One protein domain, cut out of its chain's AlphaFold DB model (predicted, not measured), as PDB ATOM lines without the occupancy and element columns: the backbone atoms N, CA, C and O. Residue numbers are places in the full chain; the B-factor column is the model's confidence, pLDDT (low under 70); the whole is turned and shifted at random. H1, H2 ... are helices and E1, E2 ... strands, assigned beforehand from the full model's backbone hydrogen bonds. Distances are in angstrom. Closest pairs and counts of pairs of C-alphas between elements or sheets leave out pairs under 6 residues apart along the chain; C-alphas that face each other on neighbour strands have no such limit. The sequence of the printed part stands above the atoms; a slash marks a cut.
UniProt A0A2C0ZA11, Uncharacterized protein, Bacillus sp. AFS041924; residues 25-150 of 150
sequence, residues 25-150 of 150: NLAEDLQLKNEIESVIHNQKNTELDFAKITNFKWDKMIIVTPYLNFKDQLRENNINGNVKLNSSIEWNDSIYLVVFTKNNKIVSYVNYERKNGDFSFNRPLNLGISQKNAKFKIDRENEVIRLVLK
ATOM      1  N   ASN A  25      38.895  95.417 144.415       88.75
ATOM      2  CA  ASN A  25      38.583  93.991 144.390       88.75
ATOM      3  C   ASN A  25      37.135  93.821 144.849       88.75
ATOM      4  O   ASN A  25      36.776  94.285 145.933       88.75
ATOM      5  N   LEU A  26      36.311  93.198 144.016       93.44
ATOM      6  CA  LEU A  26      34.968  92.780 144.393       93.44
ATOM      7  C   LEU A  26      35.035  91.297 144.751       93.44
ATOM      8  O   LEU A  26      35.610  90.513 143.998       93.44
ATOM      9  N   ALA A  27      34.498  90.934 145.912       96.00
ATOM     10  CA  ALA A  27      34.358  89.538 146.303       96.00
ATOM     11  C   ALA A  27      33.174  88.906 145.559       96.00
ATOM     12  O   ALA A  27      32.193  89.591 145.266       96.00
ATOM     13  N   GLU A  28      33.285  87.615 145.259       97.50
ATOM     14  CA  GLU A  28      32.195  86.837 144.674       97.50
ATOM     15  C   GLU A  28      31.007  86.750 145.637       97.50
ATOM     16  O   GLU A  28      31.179  86.584 146.847       97.50
ATOM     17  N   ASP A  29      29.795  86.825 145.091       98.06
ATOM     18  CA  ASP A  29      28.559  86.689 145.852       98.06
ATOM     19  C   ASP A  29      28.195  85.211 146.047       98.06
ATOM     20  O   ASP A  29      27.376  84.624 145.337       98.06
ATOM     21  N   LEU A  30      28.849  84.583 147.025       97.81
ATOM     22  CA  LEU A  30      28.644  83.166 147.341       97.81
ATOM     23  C   LEU A  30      27.217  82.867 147.822       97.81
ATOM     24  O   LEU A  30      26.719  81.764 147.611       97.81
ATOM     25  N   GLN A  31      26.547  83.843 148.445       97.94
ATOM     26  CA  GLN A  31      25.157  83.682 148.862       97.94
ATOM     27  C   GLN A  31      24.250  83.561 147.635       97.94
ATOM     28  O   GLN A  31      23.464  82.618 147.553       97.94
ATOM     29  N   LEU A  32      24.395  84.468 146.664       98.31
ATOM     30  CA  LEU A  32      23.650  84.396 145.413       98.31
ATOM     31  C   LEU A  32      23.985  83.126 144.622       98.31
ATOM     32  O   LEU A  32      23.077  82.508 144.072       98.31
ATOM     33  N   LYS A  33      25.258  82.706 144.584       98.06
ATOM     34  CA  LYS A  33      25.663  81.450 143.932       98.06
ATOM     35  C   LYS A  33      24.874  80.260 144.487       98.06
ATOM     36  O   LYS A  33      24.246  79.534 143.719       98.06
ATOM     37  N   ASN A  34      24.845  80.109 145.810       97.44
ATOM     38  CA  ASN A  34      24.124  79.019 146.469       97.44
ATOM     39  C   ASN A  34      22.604  79.115 146.256       97.44
ATOM     40  O   ASN A  34      21.941  78.096 146.079       97.44
ATOM     41  N   GLU A  35      22.047  80.329 146.245       98.00
ATOM     42  CA  GLU A  35      20.619  80.543 145.991       98.00
ATOM     43  C   GLU A  35      20.228  80.129 144.563       98.00
ATOM     44  O   GLU A  35      19.220  79.450 144.369       98.00
ATOM     45  N   ILE A  36      21.053  80.462 143.563       97.88
ATOM     46  CA  ILE A  36      20.857  80.012 142.176       97.88
ATOM     47  C   ILE A  36      20.836  78.480 142.116       97.88
ATOM     48  O   ILE A  36      19.921  77.902 141.530       97.88
ATOM     49  N   GLU A  37      21.816  77.820 142.736       96.69
ATOM     50  CA  GLU A  37      21.905  76.355 142.762       96.69
ATOM     51  C   GLU A  37      20.685  75.722 143.444       96.69
ATOM     52  O   GLU A  37      20.077  74.803 142.895       96.69
ATOM     53  N   SER A  38      20.268  76.262 144.591       97.00
ATOM     54  CA  SER A  38      19.071  75.830 145.322       97.00
ATOM     55  C   SER A  38      17.806  75.928 144.463       97.00
ATOM     56  O   SER A  38      17.018  74.978 144.382       97.00
ATOM     57  N   VAL A  39      17.621  77.052 143.759       97.69
ATOM     58  CA  VAL A  39      16.457  77.253 142.890       97.69
ATOM     59  C   VAL A  39      16.452  76.268 141.727       97.69
ATOM     60  O   VAL A  39      15.393  75.717 141.420       97.69
ATOM     61  N   ILE A  40      17.605  76.026 141.100       96.56
ATOM     62  CA  ILE A  40      17.715  75.127 139.947       96.56
ATOM     63  C   ILE A  40      17.477  73.662 140.343       96.56
ATOM     64  O   ILE A  40      16.720  72.956 139.664       96.56
ATOM     65  N   HIS A  41      18.066  73.212 141.452       94.38
ATOM     66  CA  HIS A  41      17.994  71.814 141.900       94.38
ATOM     67  C   HIS A  41      16.665  71.445 142.569       94.38
ATOM     68  O   HIS A  41      16.309  70.268 142.652       94.38
ATOM     69  N   ASN A  42      15.871  72.430 142.991       95.56
ATOM     70  CA  ASN A  42      14.512  72.184 143.459       95.56
ATOM     71  C   ASN A  42      13.573  71.851 142.285       95.56
ATOM     72  O   ASN A  42      13.168  72.720 141.512       95.56
ATOM     73  N   GLN A  43      13.158  70.584 142.204       92.62
ATOM     74  CA  GLN A  43      12.317  70.040 141.129       92.62
ATOM     75  C   GLN A  43      10.953  70.730 140.974       92.62
ATOM     76  O   GLN A  43      10.352  70.667 139.904       92.62
ATOM     77  N   LYS A  44      10.453  71.410 142.014       95.44
ATOM     78  CA  LYS A  44       9.190  72.162 141.937       95.44
ATOM     79  C   LYS A  44       9.338  73.488 141.190       95.44
ATOM     80  O   LYS A  44       8.342  74.035 140.724       95.44
ATOM     81  N   ASN A  45      10.556  74.011 141.074       96.88
ATOM     82  CA  ASN A  45      10.811  75.270 140.391       96.88
ATOM     83  C   ASN A  45      10.907  75.045 138.884       96.88
ATOM     84  O   ASN A  45      11.692  74.225 138.409       96.88
ATOM     85  N   THR A  46      10.152  75.820 138.117       96.06
ATOM     86  CA  THR A  46      10.188  75.812 136.643       96.06
ATOM     87  C   THR A  46      10.846  77.067 136.070       96.06
ATOM     88  O   THR A  46      10.943  77.231 134.854       96.06
ATOM     89  N   GLU A  47      11.242  78.001 136.934       96.94
ATOM     90  CA  GLU A  47      11.774  79.306 136.565       96.94
ATOM     91  C   GLU A  47      12.859  79.748 137.548       96.94
ATOM     92  O   GLU A  47      12.710  79.589 138.759       96.94
ATOM     93  N   LEU A  48      13.915  80.350 137.006       97.38
ATOM     94  CA  LEU A  48      14.916  81.121 137.728       97.38
ATOM     95  C   LEU A  48      14.690  82.603 137.410       97.38
ATOM     96  O   LEU A  48      14.951  83.050 136.292       97.38
ATOM     97  N   ASP A  49      14.175  83.357 138.380       97.38
ATOM     98  CA  ASP A  49      13.947  84.801 138.269       97.38
ATOM     99  C   ASP A  49      14.995  85.536 139.106       97.38
ATOM    100  O   ASP A  49      14.904  85.590 140.336       97.38
ATOM    101  N   PHE A  50      15.996  86.115 138.436       97.69
ATOM    102  CA  PHE A  50      17.095  86.794 139.118       97.69
ATOM    103  C   PHE A  50      16.614  87.982 139.955       97.69
ATOM    104  O   PHE A  50      17.212  88.280 140.983       97.69
ATOM    105  N   ALA A  51      15.510  88.637 139.577       97.12
ATOM    106  CA  ALA A  51      14.971  89.745 140.358       97.12
ATOM    107  C   ALA A  51      14.397  89.290 141.713       97.12
ATOM    108  O   ALA A  51      14.337  90.099 142.637       97.12
ATOM    109  N   LYS A  52      13.992  88.018 141.843       97.25
ATOM    110  CA  LYS A  52      13.440  87.454 143.090       97.25
ATOM    111  C   LYS A  52      14.509  86.939 144.052       97.25
ATOM    112  O   LYS A  52      14.263  86.934 145.252       97.25
ATOM    113  N   ILE A  53      15.660  86.505 143.539       97.62
ATOM    114  CA  ILE A  53      16.721  85.867 144.342       97.62
ATOM    115  C   ILE A  53      17.857  86.821 144.732       97.62
ATOM    116  O   ILE A  53      18.661  86.509 145.604       97.62
ATOM    117  N   THR A  54      17.951  87.993 144.100       97.81
ATOM    118  CA  THR A  54      18.942  89.015 144.470       97.81
ATOM    119  C   THR A  54      18.410  89.942 145.560       97.81
ATOM    120  O   THR A  54      17.281  90.419 145.467       97.81
ATOM    121  N   ASN A  55      19.251  90.302 146.532       96.12
ATOM    122  CA  ASN A  55      18.922  91.226 147.628       96.12
ATOM    123  C   ASN A  55      19.561  92.627 147.477       96.12
ATOM    124  O   ASN A  55      19.582  93.416 148.422       96.12
ATOM    125  N   PHE A  56      20.078  92.956 146.291       96.88
ATOM    126  CA  PHE A  56      20.744  94.224 145.984       96.88
ATOM    127  C   PHE A  56      20.097  94.934 144.788       96.88
ATOM    128  O   PHE A  56      19.339  94.353 144.015       96.88
ATOM    129  N   LYS A  57      20.397  96.226 144.611       97.56
ATOM    130  CA  LYS A  57      19.870  97.021 143.489       97.56
ATOM    131  C   LYS A  57      20.735  96.842 142.243       97.56
ATOM    132  O   LYS A  57      21.931  97.117 142.291       97.56
ATOM    133  N   TRP A  58      20.117  96.504 141.115       97.75
ATOM    134  CA  TRP A  58      20.772  96.370 139.811       97.75
ATOM    135  C   TRP A  58      19.785  96.667 138.669       97.75
ATOM    136  O   TRP A  58      18.578  96.690 138.884       97.75
ATOM    137  N   ASP A  59      20.305  96.952 137.476       95.88
ATOM    138  CA  ASP A  59      19.546  97.325 136.273       95.88
ATOM    139  C   ASP A  59      19.738  96.320 135.134       95.88
ATOM    140  O   ASP A  59      18.787  96.013 134.411       95.88
ATOM    141  N   LYS A  60      20.970  95.821 134.961       94.31
ATOM    142  CA  LYS A  60      21.341  94.873 133.904       94.31
ATOM    143  C   LYS A  60      22.192  93.735 134.456       94.31
ATOM    144  O   LYS A  60      23.069  93.972 135.287       94.31
ATOM    145  N   MET A  61      21.963  92.543 133.927       94.12
ATOM    146  CA  MET A  61      22.764  91.344 134.121       94.12
ATOM    147  C   MET A  61      23.471  91.000 132.808       94.12
ATOM    148  O   MET A  61      22.872  91.096 131.740       94.12
ATOM    149  N   ILE A  62      24.731  90.595 132.876       92.56
ATOM    150  CA  ILE A  62      25.515  90.116 131.735       92.56
ATOM    151  C   ILE A  62      25.991  88.715 132.058       92.56
ATOM    152  O   ILE A  62      26.432  88.463 133.176       92.56
ATOM    153  N   ILE A  63      25.910  87.823 131.079       92.81
ATOM    154  CA  ILE A  63      26.452  86.476 131.189       92.81
ATOM    155  C   ILE A  63      27.628  86.387 130.225       92.81
ATOM    156  O   ILE A  63      27.454  86.465 129.013       92.81
ATOM    157  N   VAL A  64      28.827  86.268 130.778       91.75
ATOM    158  CA  VAL A  64      30.065  86.120 130.015       91.75
ATOM    159  C   VAL A  64      30.336  84.629 129.857       91.75
ATOM    160  O   VAL A  64      30.408  83.902 130.852       91.75
ATOM    161  N   THR A  65      30.446  84.168 128.610       90.69
ATOM    162  CA  THR A  65      30.779  82.772 128.300       90.69
ATOM    163  C   THR A  65      32.257  82.486 128.518       90.69
ATOM    164  O   THR A  65      33.066  83.418 128.480       90.69
ATOM    165  N   PRO A  66      32.626  81.203 128.686       91.06
ATOM    166  CA  PRO A  66      34.017  80.795 128.661       91.06
ATOM    167  C   PRO A  66      34.828  81.412 127.532       91.06
ATOM    168  O   PRO A  66      34.316  81.619 126.428       91.06
ATOM    169  N   TYR A  67      36.102  81.659 127.827       88.00
ATOM    170  CA  TYR A  67      37.121  82.159 126.901       88.00
ATOM    171  C   TYR A  67      36.886  83.573 126.360       88.00
ATOM    172  O   TYR A  67      37.743  84.107 125.654       88.00
ATOM    173  N   LEU A  68      35.770  84.221 126.707       86.44
ATOM    174  CA  LEU A  68      35.569  85.622 126.372       86.44
ATOM    175  C   LEU A  68      36.356  86.520 127.317       86.44
ATOM    176  O   LEU A  68      36.333  86.363 128.539       86.44
ATOM    177  N   ASN A  69      37.000  87.525 126.727       86.25
ATOM    178  CA  ASN A  69      37.668  88.564 127.485       86.25
ATOM    179  C   ASN A  69      36.632  89.399 128.246       86.25
ATOM    180  O   ASN A  69      35.781  90.073 127.657       86.25
ATOM    181  N   PHE A  70      36.732  89.392 129.573       85.44
ATOM    182  CA  PHE A  70      35.774  90.084 130.425       85.44
ATOM    183  C   PHE A  70      35.762  91.601 130.177       85.44
ATOM    184  O   PHE A  70      34.701  92.226 130.153       85.44
ATOM    185  N   LYS A  71      36.931  92.214 129.952       85.12
ATOM    186  CA  LYS A  71      37.037  93.666 129.729       85.12
ATOM    187  C   LYS A  71      36.393  94.092 128.416       85.12
ATOM    188  O   LYS A  71      35.786  95.163 128.374       85.12
ATOM    189  N   ASP A  72      36.494  93.270 127.375       85.50
ATOM    190  CA  ASP A  72      35.831  93.541 126.099       85.50
ATOM    191  C   ASP A  72      34.305  93.515 126.263       85.50
ATOM    192  O   ASP A  72      33.634  94.454 125.833       85.50
ATOM    193  N   GLN A  73      33.769  92.540 127.009       85.19
ATOM    194  CA  GLN A  73      32.335  92.466 127.326       85.19
ATOM    195  C   GLN A  73      31.832  93.692 128.101       85.19
ATOM    196  O   GLN A  73      30.751  94.218 127.819       85.19
ATOM    197  N   LEU A  74      32.626  94.203 129.050       86.38
ATOM    198  CA  LEU A  74      32.295  95.443 129.757       86.38
ATOM    199  C   LEU A  74      32.282  96.659 128.825       86.38
ATOM    200  O   LEU A  74      31.381  97.493 128.935       86.38
ATOM    201  N   ARG A  75      33.259  96.765 127.913       85.88
ATOM    202  CA  ARG A  75      33.353  97.870 126.948       85.88
ATOM    203  C   ARG A  75      32.158  97.878 126.001       85.88
ATOM    204  O   ARG A  75      31.539  98.925 125.837       85.88
ATOM    205  N   GLU A  76      31.801  96.725 125.439       86.06
ATOM    206  CA  GLU A  76      30.636  96.570 124.552       86.06
ATOM    207  C   GLU A  76      29.323  96.978 125.236       86.06
ATOM    208  O   GLU A  76      28.430  97.542 124.606       86.06
ATOM    209  N   ASN A  77      29.231  96.778 126.553       83.00
ATOM    210  CA  ASN A  77      28.054  97.118 127.350       83.00
ATOM    211  C   ASN A  77      28.115  98.502 128.024       83.00
ATOM    212  O   ASN A  77      27.218  98.840 128.805       83.00
ATOM    213  N   ASN A  78      29.129  99.325 127.719       87.06
ATOM    214  CA  ASN A  78      29.365 100.639 128.333       87.06
ATOM    215  C   ASN A  78      29.443 100.600 129.872       87.06
ATOM    216  O   ASN A  78      28.938 101.496 130.556       87.06
ATOM    217  N   ILE A  79      30.062  99.559 130.431       87.19
ATOM    218  CA  ILE A  79      30.222  99.380 131.876       87.19
ATOM    219  C   ILE A  79      31.582  99.886 132.330       87.19
ATOM    220  O   ILE A  79      32.625  99.580 131.753       87.19
ATOM    221  N   ASN A  80      31.579 100.623 133.437       83.50
ATOM    222  CA  ASN A  80      32.793 101.020 134.119       83.50
ATOM    223  C   ASN A  80      33.450  99.797 134.779       83.50
ATOM    224  O   ASN A  80      33.006  99.318 135.824       83.50
ATOM    225  N   GLY A  81      34.525  99.320 134.153       78.00
ATOM    226  CA  GLY A  81      35.306  98.162 134.581       78.00
ATOM    227  C   GLY A  81      36.418  98.449 135.584       78.00
ATOM    228  O   GLY A  81      37.365  97.670 135.650       78.00
ATOM    229  N   ASN A  82      36.352  99.534 136.369       83.25
ATOM    230  CA  ASN A  82      37.339  99.796 137.429       83.25
ATOM    231  C   ASN A  82      37.143  98.891 138.668       83.25
ATOM    232  O   ASN A  82      37.087  99.350 139.813       83.25
ATOM    233  N   VAL A  83      36.975  97.592 138.426       85.56
ATOM    234  CA  VAL A  83      36.747  96.542 139.417       85.56
ATOM    235  C   VAL A  83      37.511  95.299 138.972       85.56
ATOM    236  O   VAL A  83      37.458  94.910 137.806       85.56
ATOM    237  N   LYS A  84      38.225  94.672 139.903       88.56
ATOM    238  CA  LYS A  84      38.834  93.354 139.720       88.56
ATOM    239  C   LYS A  84      37.868  92.294 140.232       88.56
ATOM    240  O   LYS A  84      37.437  92.373 141.382       88.56
ATOM    241  N   LEU A  85      37.553  91.326 139.376       92.31
ATOM    242  CA  LEU A  85      36.783  90.138 139.731       92.31
ATOM    243  C   LEU A  85      37.741  88.954 139.828       92.31
ATOM    244  O   LEU A  85      38.625  88.811 138.982       92.31
ATOM    245  N   ASN A  86      37.564  88.108 140.838       93.44
ATOM    246  CA  ASN A  86      38.275  86.840 140.909       93.44
ATOM    247  C   ASN A  86      37.484  85.792 140.119       93.44
ATOM    248  O   ASN A  86      36.513  85.231 140.629       93.44
ATOM    249  N   SER A  87      37.844  85.595 138.851       92.75
ATOM    250  CA  SER A  87      37.185  84.652 137.945       92.75
ATOM    251  C   SER A  87      38.208  83.998 137.023       92.75
ATOM    252  O   SER A  87      39.143  84.651 136.563       92.75
ATOM    253  N   SER A  88      38.009  82.714 136.733       92.56
ATOM    254  CA  SER A  88      38.797  81.947 135.767       92.56
ATOM    255  C   SER A  88      38.167  81.896 134.371       92.56
ATOM    256  O   SER A  88      38.608  81.115 133.537       92.56
ATOM    257  N   ILE A  89      37.154  82.730 134.091       92.44
ATOM    258  CA  ILE A  89      36.319  82.635 132.880       92.44
ATOM    259  C   ILE A  89      37.113  82.654 131.566       92.44
ATOM    260  O   ILE A  89      36.738  81.988 130.607       92.44
ATOM    261  N   GLU A  90      38.241  83.365 131.525       91.38
ATOM    262  CA  GLU A  90      39.075  83.487 130.322       91.38
ATOM    263  C   GLU A  90      39.783  82.175 129.939       91.38
ATOM    264  O   GLU A  90      40.248  82.046 128.811       91.38
ATOM    265  N   TRP A  91      39.856  81.193 130.845       91.69
ATOM    266  CA  TRP A  91      40.536  79.912 130.615       91.69
ATOM    267  C   TRP A  91      39.755  78.679 131.099       91.69
ATOM    268  O   TRP A  91      40.220  77.557 130.906       91.69
ATOM    269  N   ASN A  92      38.579  78.861 131.702       93.00
ATOM    270  CA  ASN A  92      37.764  77.792 132.275       93.00
ATOM    271  C   ASN A  92      36.435  77.644 131.516       93.00
ATOM    272  O   ASN A  92      35.556  78.500 131.621       93.00
ATOM    273  N   ASP A  93      36.275  76.534 130.792       93.25
ATOM    274  CA  ASP A  93      35.048  76.185 130.064       93.25
ATOM    275  C   ASP A  93      33.893  75.732 130.943       93.25
ATOM    276  O   ASP A  93      32.765  75.662 130.460       93.25
ATOM    277  N   SER A  94      34.146  75.442 132.213       94.88
ATOM    278  CA  SER A  94      33.166  74.859 133.124       94.88
ATOM    279  C   SER A  94      32.340  75.910 133.867       94.88
ATOM    280  O   SER A  94      31.462  75.550 134.656       94.88
ATOM    281  N   ILE A  95      32.582  77.204 133.624       95.12
ATOM    282  CA  ILE A  95      31.869  78.301 134.285       95.12
ATOM    283  C   ILE A  95      31.303  79.327 133.303       95.12
ATOM    284  O   ILE A  95      31.862  79.581 132.245       95.12
ATOM    285  N   TYR A  96      30.217  79.976 133.701       94.94
ATOM    286  CA  TYR A  96      29.846  81.300 133.219       94.94
ATOM    287  C   TYR A  96      30.197  82.336 134.281       94.94
ATOM    288  O   TYR A  96      30.084  82.075 135.480       94.94
ATOM    289  N   LEU A  97      30.553  83.543 133.853       95.31
ATOM    290  CA  LEU A  97      30.654  84.684 134.753       95.31
ATOM    291  C   LEU A  97      29.382  85.528 134.618       95.31
ATOM    292  O   LEU A  97      29.159  86.173 133.592       95.31
ATOM    293  N   VAL A  98      28.540  85.520 135.652       95.62
ATOM    294  CA  VAL A  98      27.293  86.299 135.685       95.62
ATOM    295  C   VAL A  98      27.541  87.584 136.465       95.62
ATOM    296  O   VAL A  98      27.923  87.546 137.632       95.62
ATOM    297  N   VAL A  99      27.341  88.729 135.819       95.50
ATOM    298  CA  VAL A  99      27.708  90.054 136.335       95.50
ATOM    299  C   VAL A  99      26.484  90.947 136.412       95.50
ATOM    300  O   VAL A  99      25.788  91.149 135.419       95.50
ATOM    301  N   PHE A 100      26.257  91.548 137.575       96.44
ATOM    302  CA  PHE A 100      25.154  92.472 137.814       96.44
ATOM    303  C   PHE A 100      25.667  93.901 137.871       96.44
ATOM    304  O   PHE A 100      26.680  94.200 138.510       96.44
ATOM    305  N   THR A 101      24.939  94.811 137.230       95.69
ATOM    306  CA  THR A 101      25.324  96.219 137.152       95.69
ATOM    307  C   THR A 101      24.197  97.153 137.552       95.69
ATOM    308  O   THR A 101      23.035  96.896 137.257       95.69
ATOM    309  N   LYS A 102      24.551  98.266 138.195       95.62
ATOM    310  CA  LYS A 102      23.667  99.393 138.514       95.62
ATOM    311  C   LYS A 102      24.307 100.667 137.988       95.62
ATOM    312  O   LYS A 102      25.478 100.909 138.282       95.62
ATOM    313  N   ASN A 103      23.567 101.488 137.242       93.81
ATOM    314  CA  ASN A 103      24.089 102.739 136.673       93.81
ATOM    315  C   ASN A 103      25.462 102.546 135.981       93.81
ATOM    316  O   ASN A 103      26.414 103.283 136.249       93.81
ATOM    317  N   ASN A 104      25.581 101.503 135.151       91.50
ATOM    318  CA  ASN A 104      26.802 101.121 134.426       91.50
ATOM    319  C   ASN A 104      28.022 100.793 135.314       91.50
ATOM    320  O   ASN A 104      29.160 100.875 134.857       91.50
ATOM    321  N   LYS A 105      27.823 100.418 136.581       92.75
ATOM    322  CA  LYS A 105      28.878  99.942 137.490       92.75
ATOM    323  C   LYS A 105      28.556  98.536 137.969       92.75
ATOM    324  O   LYS A 105      27.397  98.248 138.249       92.75
ATOM    325  N   ILE A 106      29.573  97.691 138.102       94.62
ATOM    326  CA  ILE A 106      29.419  96.338 138.648       94.62
ATOM    327  C   ILE A 106      29.085  96.429 140.139       94.62
ATOM    328  O   ILE A 106      29.765  97.143 140.881       94.62
ATOM    329  N   VAL A 107      28.033  95.723 140.561       95.75
ATOM    330  CA  VAL A 107      27.570  95.682 141.958       95.75
ATOM    331  C   VAL A 107      27.685  94.301 142.595       95.75
ATOM    332  O   VAL A 107      27.886  94.227 143.800       95.75
ATOM    333  N   SER A 108      27.591  93.231 141.805       97.25
ATOM    334  CA  SER A 108      27.745  91.845 142.257       97.25
ATOM    335  C   SER A 108      28.135  90.960 141.069       97.25
ATOM    336  O   SER A 108      27.921  91.342 139.912       97.25
ATOM    337  N   TYR A 109      28.729  89.802 141.344       97.44
ATOM    338  CA  TYR A 109      29.014  88.779 140.345       97.44
ATOM    339  C   TYR A 109      29.062  87.381 140.969       97.44
ATOM    340  O   TYR A 109      29.333  87.243 142.164       97.44
ATOM    341  N   VAL A 110      28.862  86.360 140.134       98.00
ATOM    342  CA  VAL A 110      29.033  84.947 140.498       98.00
ATOM    343  C   VAL A 110      29.799  84.185 139.416       98.00
ATOM    344  O   VAL A 110      29.584  84.407 138.219       98.00
ATOM    345  N   ASN A 111      30.678  83.273 139.835       97.50
ATOM    346  CA  ASN A 111      31.235  82.225 138.985       97.50
ATOM    347  C   ASN A 111      30.252  81.049 139.001       97.50
ATOM    348  O   ASN A 111      30.247  80.216 139.911       97.50
ATOM    349  N   TYR A 112      29.377  81.014 138.003       96.88
ATOM    350  CA  TYR A 112      28.321  80.020 137.891       96.88
ATOM    351  C   TYR A 112      28.836  78.758 137.199       96.88
ATOM    352  O   TYR A 112      29.328  78.823 136.078       96.88
ATOM    353  N   GLU A 113      28.713  77.603 137.847       95.94
ATOM    354  CA  GLU A 113      29.189  76.330 137.300       95.94
ATOM    355  C   GLU A 113      28.178  75.733 136.318       95.94
ATOM    356  O   GLU A 113      27.041  75.437 136.684       95.94
ATOM    357  N   ARG A 114      28.617  75.480 135.081       94.38
ATOM    358  CA  ARG A 114      27.775  74.963 133.986       94.38
ATOM    359  C   ARG A 114      27.181  73.589 134.266       94.38
ATOM    360  O   ARG A 114      26.130  73.247 133.738       94.38
ATOM    361  N   LYS A 115      27.822  72.807 135.137       93.88
ATOM    362  CA  LYS A 115      27.315  71.502 135.581       93.88
ATOM    363  C   LYS A 115      25.960  71.601 136.301       93.88
ATOM    364  O   LYS A 115      25.227  70.622 136.339       93.88
ATOM    365  N   ASN A 116      25.633  72.766 136.867       93.62
ATOM    366  CA  ASN A 116      24.347  73.008 137.521       93.62
ATOM    367  C   ASN A 116      23.231  73.327 136.516       93.62
ATOM    368  O   ASN A 116      22.069  73.397 136.900       93.62
ATOM    369  N   GLY A 117      23.570  73.535 135.247       93.38
ATOM    370  CA  GLY A 117      22.659  73.883 134.170       93.38
ATOM    371  C   GLY A 117      23.362  74.766 133.148       93.38
ATOM    372  O   GLY A 117      24.157  75.631 133.503       93.38
ATOM    373  N   ASP A 118      23.091  74.557 131.865       93.62
ATOM    374  CA  ASP A 118      23.732  75.339 130.806       93.62
ATOM    375  C   ASP A 118      22.791  76.445 130.326       93.62
ATOM    376  O   ASP A 118      21.594  76.214 130.121       93.62
ATOM    377  N   PHE A 119      23.303  77.661 130.138       92.31
ATOM    378  CA  PHE A 119      22.486  78.728 129.572       92.31
ATOM    379  C   PHE A 119      22.293  78.495 128.073       92.31
ATOM    380  O   PHE A 119      23.249  78.360 127.311       92.31
ATOM    381  N   SER A 120      21.036  78.491 127.638       88.50
ATOM    382  CA  SER A 120      20.676  78.383 126.229       88.50
ATOM    383  C   SER A 120      20.373  79.773 125.678       88.50
ATOM    384  O   SER A 120      19.379  80.410 126.045       88.50
ATOM    385  N   PHE A 121      21.254  80.262 124.805       74.50
ATOM    386  CA  PHE A 121      21.136  81.581 124.193       74.50
ATOM    387  C   PHE A 121      20.661  81.458 122.745       74.50
ATOM    388  O   PHE A 121      21.402  81.014 121.876       74.50
ATOM    389  N   ASN A 122      19.444  81.930 122.464       66.19
ATOM    390  CA  ASN A 122      18.918  82.051 121.095       66.19
ATOM    391  C   ASN A 122      19.224  83.426 120.463       66.19
ATOM    392  O   ASN A 122      18.683  83.775 119.416       66.19
ATOM    393  N   ARG A 123      20.040  84.253 121.128       60.81
ATOM    394  CA  ARG A 123      20.408  85.616 120.722       60.81
ATOM    395  C   ARG A 123      21.896  85.852 120.993       60.81
ATOM    396  O   ARG A 123      22.438  85.195 121.882       60.81
ATOM    397  N   PRO A 124      22.550  86.785 120.277       57.75
ATOM    398  CA  PRO A 124      23.935  87.144 120.560       57.75
ATOM    399  C   PRO A 124      24.090  87.589 122.023       57.75
ATOM    400  O   PRO A 124      23.355  88.454 122.502       57.75
ATOM    401  N   LEU A 125      25.046  86.965 122.713       59.19
ATOM    402  CA  LEU A 125      25.317  87.066 124.155       59.19
ATOM    403  C   LEU A 125      25.726  88.465 124.644       59.19
ATOM    404  O   LEU A 125      25.734  88.731 125.842       59.19
ATOM    405  N   ASN A 126      26.047  89.365 123.722       59.34
ATOM    406  CA  ASN A 126      26.743  90.615 124.008       59.34
ATOM    407  C   ASN A 126      25.827  91.709 124.592       59.34
ATOM    408  O   ASN A 126      26.308  92.783 124.947       59.34
ATOM    409  N   LEU A 127      24.511  91.477 124.679       70.06
ATOM    410  CA  LEU A 127      23.533  92.463 125.147       70.06
ATOM    411  C   LEU A 127      23.100  92.170 126.588       70.06
ATOM    412  O   LEU A 127      22.449  91.163 126.860       70.06
ATOM    413  N   GLY A 128      23.412  93.087 127.508       86.31
ATOM    414  CA  GLY A 128      22.962  92.998 128.897       86.31
ATOM    415  C   GLY A 128      21.440  92.850 129.040       86.31
ATOM    416  O   GLY A 128      20.656  93.612 128.471       86.31
ATOM    417  N   ILE A 129      21.022  91.887 129.859       91.75
ATOM    418  CA  ILE A 129      19.631  91.538 130.145       91.75
ATOM    419  C   ILE A 129      19.108  92.462 131.247       91.75
ATOM    420  O   ILE A 129      19.656  92.502 132.347       91.75
ATOM    421  N   SER A 130      18.043  93.221 130.983       94.12
ATOM    422  CA  SER A 130      17.441  94.085 132.009       94.12
ATOM    423  C   SER A 130      16.869  93.267 133.166       94.12
ATOM    424  O   SER A 130      16.325  92.193 132.918       94.12
ATOM    425  N   GLN A 131      16.857  93.817 134.382       95.81
ATOM    426  CA  GLN A 131      16.330  93.146 135.578       95.81
ATOM    427  C   GLN A 131      14.956  92.495 135.374       95.81
ATOM    428  O   GLN A 131      14.772  91.326 135.699       95.81
ATOM    429  N   LYS A 132      14.009  93.207 134.754       94.69
ATOM    430  CA  LYS A 132      12.656  92.692 134.480       94.69
ATOM    431  C   LYS A 132      12.609  91.462 133.556       94.69
ATOM    432  O   LYS A 132      11.639  90.712 133.609       94.69
ATOM    433  N   ASN A 133      13.636  91.274 132.726       93.44
ATOM    434  CA  ASN A 133      13.724  90.228 131.705       93.44
ATOM    435  C   ASN A 133      14.723  89.121 132.085       93.44
ATOM    436  O   ASN A 133      14.914  88.190 131.315       93.44
ATOM    437  N   ALA A 134      15.393  89.213 133.237       94.81
ATOM    438  CA  ALA A 134      16.375  88.225 133.678       94.81
ATOM    439  C   ALA A 134      15.687  86.998 134.290       94.81
ATOM    440  O   ALA A 134      15.843  86.688 135.472       94.81
ATOM    441  N   LYS A 135      14.877  86.337 133.464       95.62
ATOM    442  CA  LYS A 135      14.053  85.192 133.826       95.62
ATOM    443  C   LYS A 135      14.346  84.052 132.877       95.62
ATOM    444  O   LYS A 135      14.297  84.225 131.661       95.62
ATOM    445  N   PHE A 136      14.614  82.887 133.438       95.50
ATOM    446  CA  PHE A 136      14.959  81.700 132.673       95.50
ATOM    447  C   PHE A 136      13.970  80.596 133.000       95.50
ATOM    448  O   PHE A 136      13.720  80.307 134.169       95.50
ATOM    449  N   LYS A 137      13.406  79.962 131.974       96.19
ATOM    450  CA  LYS A 137      12.762  78.661 132.127       96.19
ATOM    451  C   LYS A 137      13.850  77.659 132.510       96.19
ATOM    452  O   LYS A 137      14.889  77.607 131.856       96.19
ATOM    453  N   ILE A 138      13.585  76.874 133.549       96.50
ATOM    454  CA  ILE A 138      14.416  75.724 133.902       96.50
ATOM    455  C   ILE A 138      13.862  74.538 133.120       96.50
ATOM    456  O   ILE A 138      12.793  74.020 133.449       96.50
ATOM    457  N   ASP A 139      14.554  74.164 132.051       95.12
ATOM    458  CA  ASP A 139      14.222  73.002 131.237       95.12
ATOM    459  C   ASP A 139      15.025  71.793 131.702       95.12
ATOM    460  O   ASP A 139      16.244  71.888 131.840       95.12
ATOM    461  N   ARG A 140      14.354  70.676 131.976       93.88
ATOM    462  CA  ARG A 140      14.982  69.455 132.490       93.88
ATOM    463  C   ARG A 140      14.669  68.325 131.524       93.88
ATOM    464  O   ARG A 140      13.551  67.819 131.513       93.88
ATOM    465  N   GLU A 141      15.651  67.938 130.722       89.38
ATOM    466  CA  GLU A 141      15.520  66.874 129.726       89.38
ATOM    467  C   GLU A 141      16.682  65.894 129.876       89.38
ATOM    468  O   GLU A 141      17.835  66.304 129.779       89.38
ATOM    469  N   ASN A 142      16.394  64.602 130.069       82.00
ATOM    470  CA  ASN A 142      17.409  63.537 130.112       82.00
ATOM    471  C   ASN A 142      18.605  63.869 131.028       82.00
ATOM    472  O   ASN A 142      19.751  63.789 130.600       82.00
ATOM    473  N   GLU A 143      18.322  64.302 132.263       80.88
ATOM    474  CA  GLU A 143      19.316  64.717 133.276       80.88
ATOM    475  C   GLU A 143      20.110  65.994 132.943       80.88
ATOM    476  O   GLU A 143      20.889  66.475 133.763       80.88
ATOM    477  N   VAL A 144      19.864  66.610 131.785       89.12
ATOM    478  CA  VAL A 144      20.445  67.896 131.401       89.12
ATOM    479  C   VAL A 144      19.507  69.021 131.816       89.12
ATOM    480  O   VAL A 144      18.323  69.035 131.470       89.12
ATOM    481  N   ILE A 145      20.055  70.002 132.531       95.12
ATOM    482  CA  ILE A 145      19.350  71.238 132.867       95.12
ATOM    483  C   ILE A 145      19.752  72.323 131.868       95.12
ATOM    484  O   ILE A 145      20.937  72.609 131.698       95.12
ATOM    485  N   ARG A 146      18.769  72.956 131.221       95.00
ATOM    486  CA  ARG A 146      18.968  74.132 130.365       95.00
ATOM    487  C   ARG A 146      18.236  75.337 130.933       95.00
ATOM    488  O   ARG A 146      17.055  75.264 131.264       95.00
ATOM    489  N   LEU A 147      18.929  76.465 131.002       94.69
ATOM    490  CA  LEU A 147      18.366  77.752 131.392       94.69
ATOM    491  C   LEU A 147      18.031  78.540 130.129       94.69
ATOM    492  O   LEU A 147      18.909  79.127 129.495       94.69
ATOM    493  N   VAL A 148      16.755  78.531 129.749       93.38
ATOM    494  CA  VAL A 148      16.272  79.163 128.513       93.38
ATOM    495  C   VAL A 148      15.684  80.528 128.847       93.38
ATOM    496  O   VAL A 148      14.725  80.614 129.615       93.38
ATOM    497  N   LEU A 149      16.251  81.598 128.286       91.62
ATOM    498  CA  LEU A 149      15.758  82.962 128.503       91.62
ATOM    499  C   LEU A 149      14.294  83.092 128.036       91.62
ATOM    500  O   LEU A 149      13.970  82.671 126.924       91.62
ATOM    501  N   LYS A 150      13.433  83.659 128.889       86.25
ATOM    502  CA  LYS A 150      12.011  83.909 128.599       86.25
ATOM    503  C   LYS A 150      11.766  85.228 127.870       86.25
ATOM    504  O   LYS A 150      12.508  86.204 128.120       86.25
TER     505      LYS A 150
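This is residues 25 to 150 of the 150 residues of an uncharacterized protein of Bacillus sp. AFS041924 (UniProt A0A2C0ZA11). Two small sheets stand next to each other, and the helix H1 bridges them: its residues 30 to 37 pack on the three-stranded sheet E2 E4 E5, its residues 36 to 41 on the four-stranded sheet E1 E7 E8 E6. The short helix H3 grazes the three-stranded sheet, and the link from E6 to E7, residues 121 to 134, ties the two sheets together by a short pairing of its residues 129 to 130 with E2. The printed part has 126 residues with three named helices and eight named strands, in the order H1 E1 H2 E2 H3 E3 E4 E5 E6 E7 E8, of mixed class. The order E2, E4, E5 is antiparallel throughout; the order E1, E7, E8, E6 is mixed. The whole is compact and rounded, with a radius of gyration of the C-alphas of 13.7 A and spans of 40 by 30 by 27 A.

Begin at H1, residues 30 to 41: it lies over E5, residues 105 to 113, at a height over the sheet of 9.6 A, and the closest C-alphas are those of Lys 33 and Val 110, 5.9 A apart. It lies only just over E1, residues 47 to 49, with 3 of its C-alphas there, and runs along the strands, at 15 degrees to E1 on the local plane. H2, residues 50 to 53, only just touches H1, with 3 pairs of C-alphas within 8 A, the closest those of Glu 35 and Ile 53, 6.8 A apart. Next look at E2, residues 60 to 64, antiparallel to E4, residues 95 to 102, with N 62 and O 99 at 2.8 A. H3, residues 70 to 76, only grazes their sheet with its residues 70 to 74; E3, residues 83 to 85, pairs with no named strand. E4 and E5 form a hairpin, with N 98 and O 110 at 3.0 A, and E5 bends by 54 degrees at residue 108. E6, residues 118 to 120, is parallel to E8, residues 144 to 149, with N 147 and O 118 at 2.8 A. E7, residues 135 to 141, forms a hairpin with E8, N 139 and O 146 at 2.8 A, and is antiparallel to E1, N 48 and O 136 at 2.8 A. In H1 and H3 every O i to N i+4 pair is within hydrogen-bond range; H2 is too short for one.

Find C-alpha 30 at (28.644, 83.166, 147.341), where H1 starts its 16.5 A. E4 spans 23.0 A from C-alpha 95 at (31.869, 78.301, 134.285), E5 23.6 A, E7 18.8 A. E8 ends, after 16.0 A, at C-alpha 149, (15.758, 82.962, 128.503).

The farthest C-alphas, those of Asn 82 and Asn 142, are 42.0 A apart. The printed part has no cut; E6 to E7 is the long link, and residues 122 to 126 in it are under pLDDT 70.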